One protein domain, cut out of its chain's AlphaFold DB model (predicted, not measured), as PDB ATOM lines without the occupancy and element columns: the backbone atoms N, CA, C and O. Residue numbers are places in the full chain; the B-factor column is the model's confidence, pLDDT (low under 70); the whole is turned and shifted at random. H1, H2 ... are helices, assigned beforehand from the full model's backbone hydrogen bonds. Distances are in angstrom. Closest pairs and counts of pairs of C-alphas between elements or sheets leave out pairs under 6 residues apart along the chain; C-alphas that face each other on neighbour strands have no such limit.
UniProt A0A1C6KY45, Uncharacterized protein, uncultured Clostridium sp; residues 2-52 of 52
ATOM      1  N   HIS A   2     155.178 256.378 187.364       57.97
ATOM      2  CA  HIS A   2     155.180 256.981 188.698       57.97
ATOM      3  C   HIS A   2     154.335 256.095 189.613       57.97
ATOM      4  O   HIS A   2     153.139 255.962 189.394       57.97
ATOM      5  N   LYS A   3     154.960 255.454 190.610       67.50
ATOM      6  CA  LYS A   3     154.219 254.724 191.643       67.50
ATOM      7  C   LYS A   3     153.437 255.749 192.455       67.50
ATOM      8  O   LYS A   3     154.054 256.502 193.214       67.50
ATOM      9  N   LEU A   4     152.118 255.800 192.281       80.81
ATOM     10  CA  LEU A   4     151.267 256.635 193.118       80.81
ATOM     11  C   LEU A   4     151.443 256.194 194.577       80.81
ATOM     12  O   LEU A   4     151.227 255.032 194.920       80.81
ATOM     13  N   LYS A   5     151.896 257.106 195.439       82.38
ATOM     14  CA  LYS A   5     152.096 256.825 196.863       82.38
ATOM     15  C   LYS A   5     150.881 257.293 197.643       82.38
ATOM     16  O   LYS A   5     150.829 258.440 198.078       82.38
ATOM     17  N   LEU A   6     149.938 256.386 197.862       85.88
ATOM     18  CA  LEU A   6     148.799 256.657 198.731       85.88
ATOM     19  C   LEU A   6     149.269 256.921 200.171       85.88
ATOM     20  O   LEU A   6     150.296 256.401 200.622       85.88
ATOM     21  N   LYS A   7     148.536 257.768 200.893       88.06
ATOM     22  CA  LYS A   7     148.669 257.894 202.349       88.06
ATOM     23  C   LYS A   7     147.980 256.721 203.039       88.06
ATOM     24  O   LYS A   7     148.558 256.105 203.928       88.06
ATOM     25  N   ASN A   8     146.762 256.427 202.594       86.19
ATOM     26  CA  ASN A   8     145.920 255.353 203.086       86.19
ATOM     27  C   ASN A   8     145.614 254.397 201.931       86.19
ATOM     28  O   ASN A   8     145.048 254.796 200.917       86.19
ATOM     29  N   ILE A   9     146.003 253.131 202.075       85.25
ATOM     30  CA  ILE A   9     145.753 252.111 201.049       85.25
ATOM     31  C   ILE A   9     144.260 251.781 200.908       85.25
ATOM     32  O   ILE A   9     143.829 251.371 199.838       85.25
ATOM     33  N   ASN A  10     143.472 251.992 201.967       87.94
ATOM     34  CA  ASN A  10     142.041 251.706 201.971       87.94
ATOM     35  C   ASN A  10     141.214 252.851 201.388       87.94
ATOM     36  O   ASN A  10     140.108 252.598 200.926       87.94
ATOM     37  N   ASN A  11     141.721 254.089 201.418       89.88
ATOM     38  CA  ASN A  11     141.062 255.256 200.836       89.88
ATOM     39  C   ASN A  11     142.061 256.060 199.991       89.88
ATOM     40  O   ASN A  11     142.825 256.859 200.543       89.88
ATOM     41  N   PRO A  12     142.047 255.892 198.658       92.19
ATOM     42  CA  PRO A  12     143.003 256.572 197.802       92.19
ATOM     43  C   PRO A  12     142.797 258.087 197.740       92.19
ATOM     44  O   PRO A  12     143.726 258.798 197.382       92.19
ATOM     45  N   PHE A  13     141.629 258.606 198.119       92.19
ATOM     46  CA  PHE A  13     141.366 260.045 198.124       92.19
ATOM     47  C   PHE A  13     141.838 260.739 199.407       92.19
ATOM     48  O   PHE A  13     141.806 261.968 199.493       92.19
ATOM     49  N   GLU A  14     142.312 259.980 200.399       91.06
ATOM     50  CA  GLU A  14     142.898 260.553 201.603       91.06
ATOM     51  C   GLU A  14     144.303 261.103 201.307       91.06
ATOM     52  O   GLU A  14     145.303 260.379 201.299       91.06
ATOM     53  N   MET A  15     144.378 262.412 201.064       87.31
ATOM     54  CA  MET A  15     145.628 263.111 200.759       87.31
ATOM     55  C   MET A  15     146.507 263.295 201.999       87.31
ATOM     56  O   MET A  15     146.033 263.370 203.143       87.31
ATOM     57  N   ARG A  16     147.824 263.383 201.788       87.25
ATOM     58  CA  ARG A  16     148.768 263.772 202.847       87.25
ATOM     59  C   ARG A  16     148.571 265.242 203.185       87.25
ATOM     60  O   ARG A  16     148.067 266.021 202.382       87.25
ATOM     61  N   GLN A  17     148.981 265.633 204.386       83.94
ATOM     62  CA  GLN A  17     148.916 267.033 204.789       83.94
ATOM     63  C   GLN A  17     149.720 267.896 203.800       83.94
ATOM     64  O   GLN A  17     150.904 267.648 203.586       83.94
ATOM     65  N   GLY A  18     149.060 268.885 203.193       84.31
ATOM     66  CA  GLY A  18     149.641 269.762 202.169       84.31
ATOM     67  C   GLY A  18     149.444 269.294 200.721       84.31
ATOM     68  O   GLY A  18     149.635 270.092 199.807       84.31
ATOM     69  N   GLU A  19     149.012 268.051 200.493       86.31
ATOM     70  CA  GLU A  19     148.567 267.580 199.179       86.31
ATOM     71  C   GLU A  19     147.064 267.834 199.019       86.31
ATOM     72  O   GLU A  19     146.283 267.677 199.957       86.31
ATOM     73  N   LYS A  20     146.645 268.222 197.812       86.69
ATOM     74  CA  LYS A  20     145.230 268.355 197.462       86.69
ATOM     75  C   LYS A  20     144.972 267.794 196.075       86.69
ATOM     76  O   LYS A  20     145.787 267.965 195.168       86.69
ATOM     77  N   ILE A  21     143.812 267.172 195.908       88.62
ATOM     78  CA  ILE A  21     143.294 266.850 194.583       88.62
ATOM     79  C   ILE A  21     142.823 268.173 193.975       88.62
ATOM     80  O   ILE A  21     141.972 268.846 194.546       88.62
ATOM     81  N   VAL A  22     143.422 268.579 192.857       86.50
ATOM     82  CA  VAL A  22     143.005 269.784 192.114       86.50
ATOM     83  C   VAL A  22     141.951 269.433 191.067       86.50
ATOM     84  O   VAL A  22     141.031 270.204 190.830       86.50
ATOM     85  N   ASP A  23     142.089 268.253 190.472       90.44
ATOM     86  CA  ASP A  23     141.219 267.725 189.431       90.44
ATOM     87  C   ASP A  23     140.894 266.274 189.786       90.44
ATOM     88  O   ASP A  23     141.783 265.415 189.835       90.44
ATOM     89  N   LEU A  24     139.627 266.034 190.117       91.50
ATOM     90  CA  LEU A  24     139.155 264.728 190.553       91.50
ATOM     91  C   LEU A  24     139.116 263.725 189.397       91.50
ATOM     92  O   LEU A  24     139.490 262.569 189.598       91.50
ATOM     93  N   ASP A  25     138.724 264.165 188.202       91.12
ATOM     94  CA  ASP A  25     138.604 263.301 187.030       91.12
ATOM     95  C   ASP A  25     139.988 262.794 186.617       91.12
ATOM     96  O   ASP A  25     140.209 261.584 186.494       91.12
ATOM     97  N   ARG A  26     140.968 263.704 186.551       91.94
ATOM     98  CA  ARG A  26     142.366 263.345 186.284       91.94
ATOM     99  C   ARG A  26     142.946 262.436 187.367       91.94
ATOM    100  O   ARG A  26     143.727 261.533 187.066       91.94
ATOM    101  N   TYR A  27     142.593 262.654 188.634       92.25
ATOM    102  CA  TYR A  27     143.067 261.797 189.721       92.25
ATOM    103  C   TYR A  27     142.513 260.372 189.611       92.25
ATOM    104  O   TYR A  27     143.256 259.407 189.790       92.25
ATOM    105  N   VAL A  28     141.238 260.221 189.244       92.56
ATOM    106  CA  VAL A  28     140.615 258.910 189.016       92.56
ATOM    107  C   VAL A  28     141.274 258.154 187.864       92.56
ATOM    108  O   VAL A  28     141.458 256.940 187.971       92.56
ATOM    109  N   GLU A  29     141.663 258.830 186.782       93.50
ATOM    110  CA  GLU A  29     142.425 258.197 185.697       93.50
ATOM    111  C   GLU A  29     143.754 257.627 186.202       93.50
ATOM    112  O   GLU A  29     144.047 256.455 185.967       93.50
ATOM    113  N   VAL A  30     144.502 258.398 186.998       91.12
ATOM    114  CA  VAL A  30     145.761 257.931 187.602       91.12
ATOM    115  C   VAL A  30     145.528 256.723 188.517       91.12
ATOM    116  O   VAL A  30     146.330 255.786 188.508       91.12
ATOM    117  N   LEU A  31     144.437 256.697 189.290       92.00
ATOM    118  CA  LEU A  31     144.079 255.528 190.104       92.00
ATOM    119  C   LEU A  31     143.837 254.287 189.237       92.00
ATOM    120  O   LEU A  31     144.380 253.224 189.538       92.00
ATOM    121  N   LYS A  32     143.094 254.431 188.133       91.31
ATOM    122  CA  LYS A  32     142.833 253.342 187.177       91.31
ATOM    123  C   LYS A  32     144.119 252.834 186.524       91.31
ATOM    124  O   LYS A  32     144.328 251.625 186.484       91.31
ATOM    125  N   GLU A  33     145.009 253.727 186.089       92.19
ATOM    126  CA  GLU A  33     146.314 253.357 185.518       92.19
ATOM    127  C   GLU A  33     147.190 252.567 186.503       92.19
ATOM    128  O   GLU A  33     147.978 251.710 186.102       92.19
ATOM    129  N   ASN A  34     147.038 252.828 187.805       89.75
ATOM    130  CA  ASN A  34     147.744 252.121 188.872       89.75
ATOM    131  C   ASN A  34     146.985 250.878 189.390       89.75
ATOM    132  O   ASN A  34     147.439 250.265 190.356       89.75
ATOM    133  N   ASN A  35     145.866 250.482 188.766       90.88
ATOM    134  CA  ASN A  35     144.972 249.403 189.216       90.88
ATOM    135  C   ASN A  35     144.462 249.576 190.660       90.88
ATOM    136  O   ASN A  35     144.246 248.600 191.380       90.88
ATOM    137  N   ILE A  36     144.279 250.821 191.101       90.38
ATOM    138  CA  ILE A  36     143.778 251.135 192.437       90.38
ATOM    139  C   ILE A  36     142.256 251.196 192.386       90.38
ATOM    140  O   ILE A  36     141.663 252.053 191.729       90.38
ATOM    141  N   THR A  37     141.623 250.282 193.110       91.31
ATOM    142  CA  THR A  37     140.175 250.273 193.303       91.31
ATOM    143  C   THR A  37     139.771 251.260 194.389       91.31
ATOM    144  O   THR A  37     140.483 251.440 195.375       91.31
ATOM    145  N   PHE A  38     138.591 251.844 194.239       93.12
ATOM    146  CA  PHE A  38     137.971 252.711 195.230       93.12
ATOM    147  C   PHE A  38     136.461 252.491 195.239       93.12
ATOM    148  O   PHE A  38     135.897 251.976 194.270       93.12
ATOM    149  N   THR A  39     135.803 252.873 196.329       93.94
ATOM    150  CA  THR A  39     134.343 252.786 196.428       93.94
ATOM    151  C   THR A  39     133.682 254.057 195.909       93.94
ATOM    152  O   THR A  39     134.272 255.139 195.890       93.94
ATOM    153  N   GLN A  40     132.417 253.946 195.509       93.19
ATOM    154  CA  GLN A  40     131.647 255.112 195.085       93.19
ATOM    155  C   GLN A  40     131.459 256.125 196.225       93.19
ATOM    156  O   GLN A  40     131.511 257.327 195.984       93.19
ATOM    157  N   GLU A  41     131.323 255.656 197.469       93.38
ATOM    158  CA  GLU A  41     131.245 256.527 198.648       93.38
ATOM    159  C   GLU A  41     132.502 257.390 198.806       93.38
ATOM    160  O   GLU A  41     132.391 258.596 199.021       93.38
ATOM    161  N   GLN A  42     133.689 256.804 198.616       92.12
ATOM    162  CA  GLN A  42     134.960 257.530 198.681       92.12
ATOM    163  C   GLN A  42     135.070 258.601 197.594       92.12
ATOM    164  O   GLN A  42     135.544 259.706 197.854       92.12
ATOM    165  N   TYR A  43     134.605 258.288 196.384       92.75
ATOM    166  CA  TYR A  43     134.581 259.243 195.281       92.75
ATOM    167  C   TYR A  43     133.638 260.423 195.563       92.75
ATOM    168  O   TYR A  43     134.016 261.580 195.379       92.75
ATOM    169  N   GLU A  44     132.426 260.154 196.054       92.50
ATOM    170  CA  GLU A  44     131.458 261.200 196.405       92.50
ATOM    171  C   GLU A  44     131.940 262.066 197.578       92.50
ATOM    172  O   GLU A  44     131.751 263.284 197.578       92.50
ATOM    173  N   GLU A  45     132.602 261.469 198.571       91.44
ATOM    174  CA  GLU A  45     133.230 262.213 199.664       91.44
ATOM    175  C   GLU A  45     134.358 263.121 199.152       91.44
ATOM    176  O   GLU A  45     134.399 264.309 199.486       91.44
ATOM    177  N   ALA A  46     135.228 262.605 198.277       90.00
ATOM    178  CA  ALA A  46     136.286 263.389 197.643       90.00
ATOM    179  C   ALA A  46     135.716 264.563 196.834       90.00
ATOM    180  O   ALA A  46     136.199 265.689 196.950       90.00
ATOM    181  N   LYS A  47     134.638 264.329 196.077       90.81
ATOM    182  CA  LYS A  47     133.934 265.356 195.300       90.81
ATOM    183  C   LYS A  47     133.345 266.459 196.179       90.81
ATOM    184  O   LYS A  47     133.467 267.634 195.842       90.81
ATOM    185  N   LYS A  48     132.748 266.105 197.324       88.88
ATOM    186  CA  LYS A  48     132.240 267.081 198.308       88.88
ATOM    187  C   LYS A  48     133.357 267.925 198.917       88.88
ATOM    188  O   LYS A  48     133.149 269.108 199.170       88.88
ATOM    189  N   ASN A  49     134.519 267.322 199.158       83.69
ATOM    190  CA  ASN A  49     135.675 268.011 199.726       83.69
ATOM    191  C   ASN A  49     136.418 268.883 198.703       83.69
ATOM    192  O   ASN A  49     137.072 269.835 199.107       83.69
ATOM    193  N   LEU A  50     136.289 268.613 197.400       82.62
ATOM    194  CA  LEU A  50     136.918 269.411 196.337       82.62
ATOM    195  C   LEU A  50     136.330 270.829 196.208       82.62
ATOM    196  O   LEU A  50     136.999 271.733 195.719       82.62
ATOM    197  N   GLY A  51     135.066 271.001 196.602       67.69
ATOM    198  CA  GLY A  51     134.334 272.271 196.534       67.69
ATOM    199  C   GLY A  51     134.344 273.089 197.830       67.69
ATOM    200  O   GLY A  51     133.595 274.063 197.916       67.69
ATOM    201  N   LYS A  52     135.123 272.677 198.837       59.88
ATOM    202  CA  LYS A  52     135.342 273.408 200.094       59.88
ATOM    203  C   LYS A  52     136.703 274.089 200.089       59.88
ATOM    204  O   LYS A  52     136.771 275.204 200.645       59.88
TER     205      LYS A  52
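What this domain is: This is residues 2 to 52 of the 52 residues of an uncharacterized protein of uncultured Clostridium sp (UniProt A0A1C6KY45). Two short helices, H1 and H2, form a loose V that runs opposite ways, and a long stretch with no named element, residues 2 to 23, folds into the space on one side of them. The two helices come nearest where H1 begins, and the link between them crosses the open side of the V. The printed part has 51 residues with two named helices, in the order H1, H2, and no named strand; the class is all helix, though under half of the residues, 21 of 51, are in named elements. It is compact, with a radius of gyration of the C-alphas of 10.2 A, and rounded, spanning 28 by 24 by 19 A.

Where its parts are: The printed part begins at His 2, whose C-alpha is at (155.180, 256.981, 188.698), and residues 2 to 23 hold no named element. H1 is residues 24 to 33, from C-alpha 24 at (139.155, 264.728, 190.553), and is 14.3 A long from first to last C-alpha. H2 is residues 40 to 50, 15.3 A long, and ends with C-alpha 50 at (136.918, 269.411, 196.337).

How they stand to each other: The C-alphas of residues 2 to 23 lie 3 to 15 A from the mean of the C-alphas. H1 and H2 only just touch, with 3 pairs of C-alphas within 8 A. Their closest C-alphas are those of Leu 24 and Lys 47, 7.1 A apart. Their lines stand at a steep tilt of 41 degrees, opposite ways, and they form a helical hairpin. In H1 and H2 every O i to N i+4 pair is within hydrogen-bond range.

The domain as a whole: The C-alphas farthest apart are those of His 2 and Lys 52, 28.2 A. The printed part has no cut, and the link from H1 to H2, 6 residues, is short. The mean pLDDT of the printed part is 87.4; residues 2 to 3 and 51 to 52 are under 70.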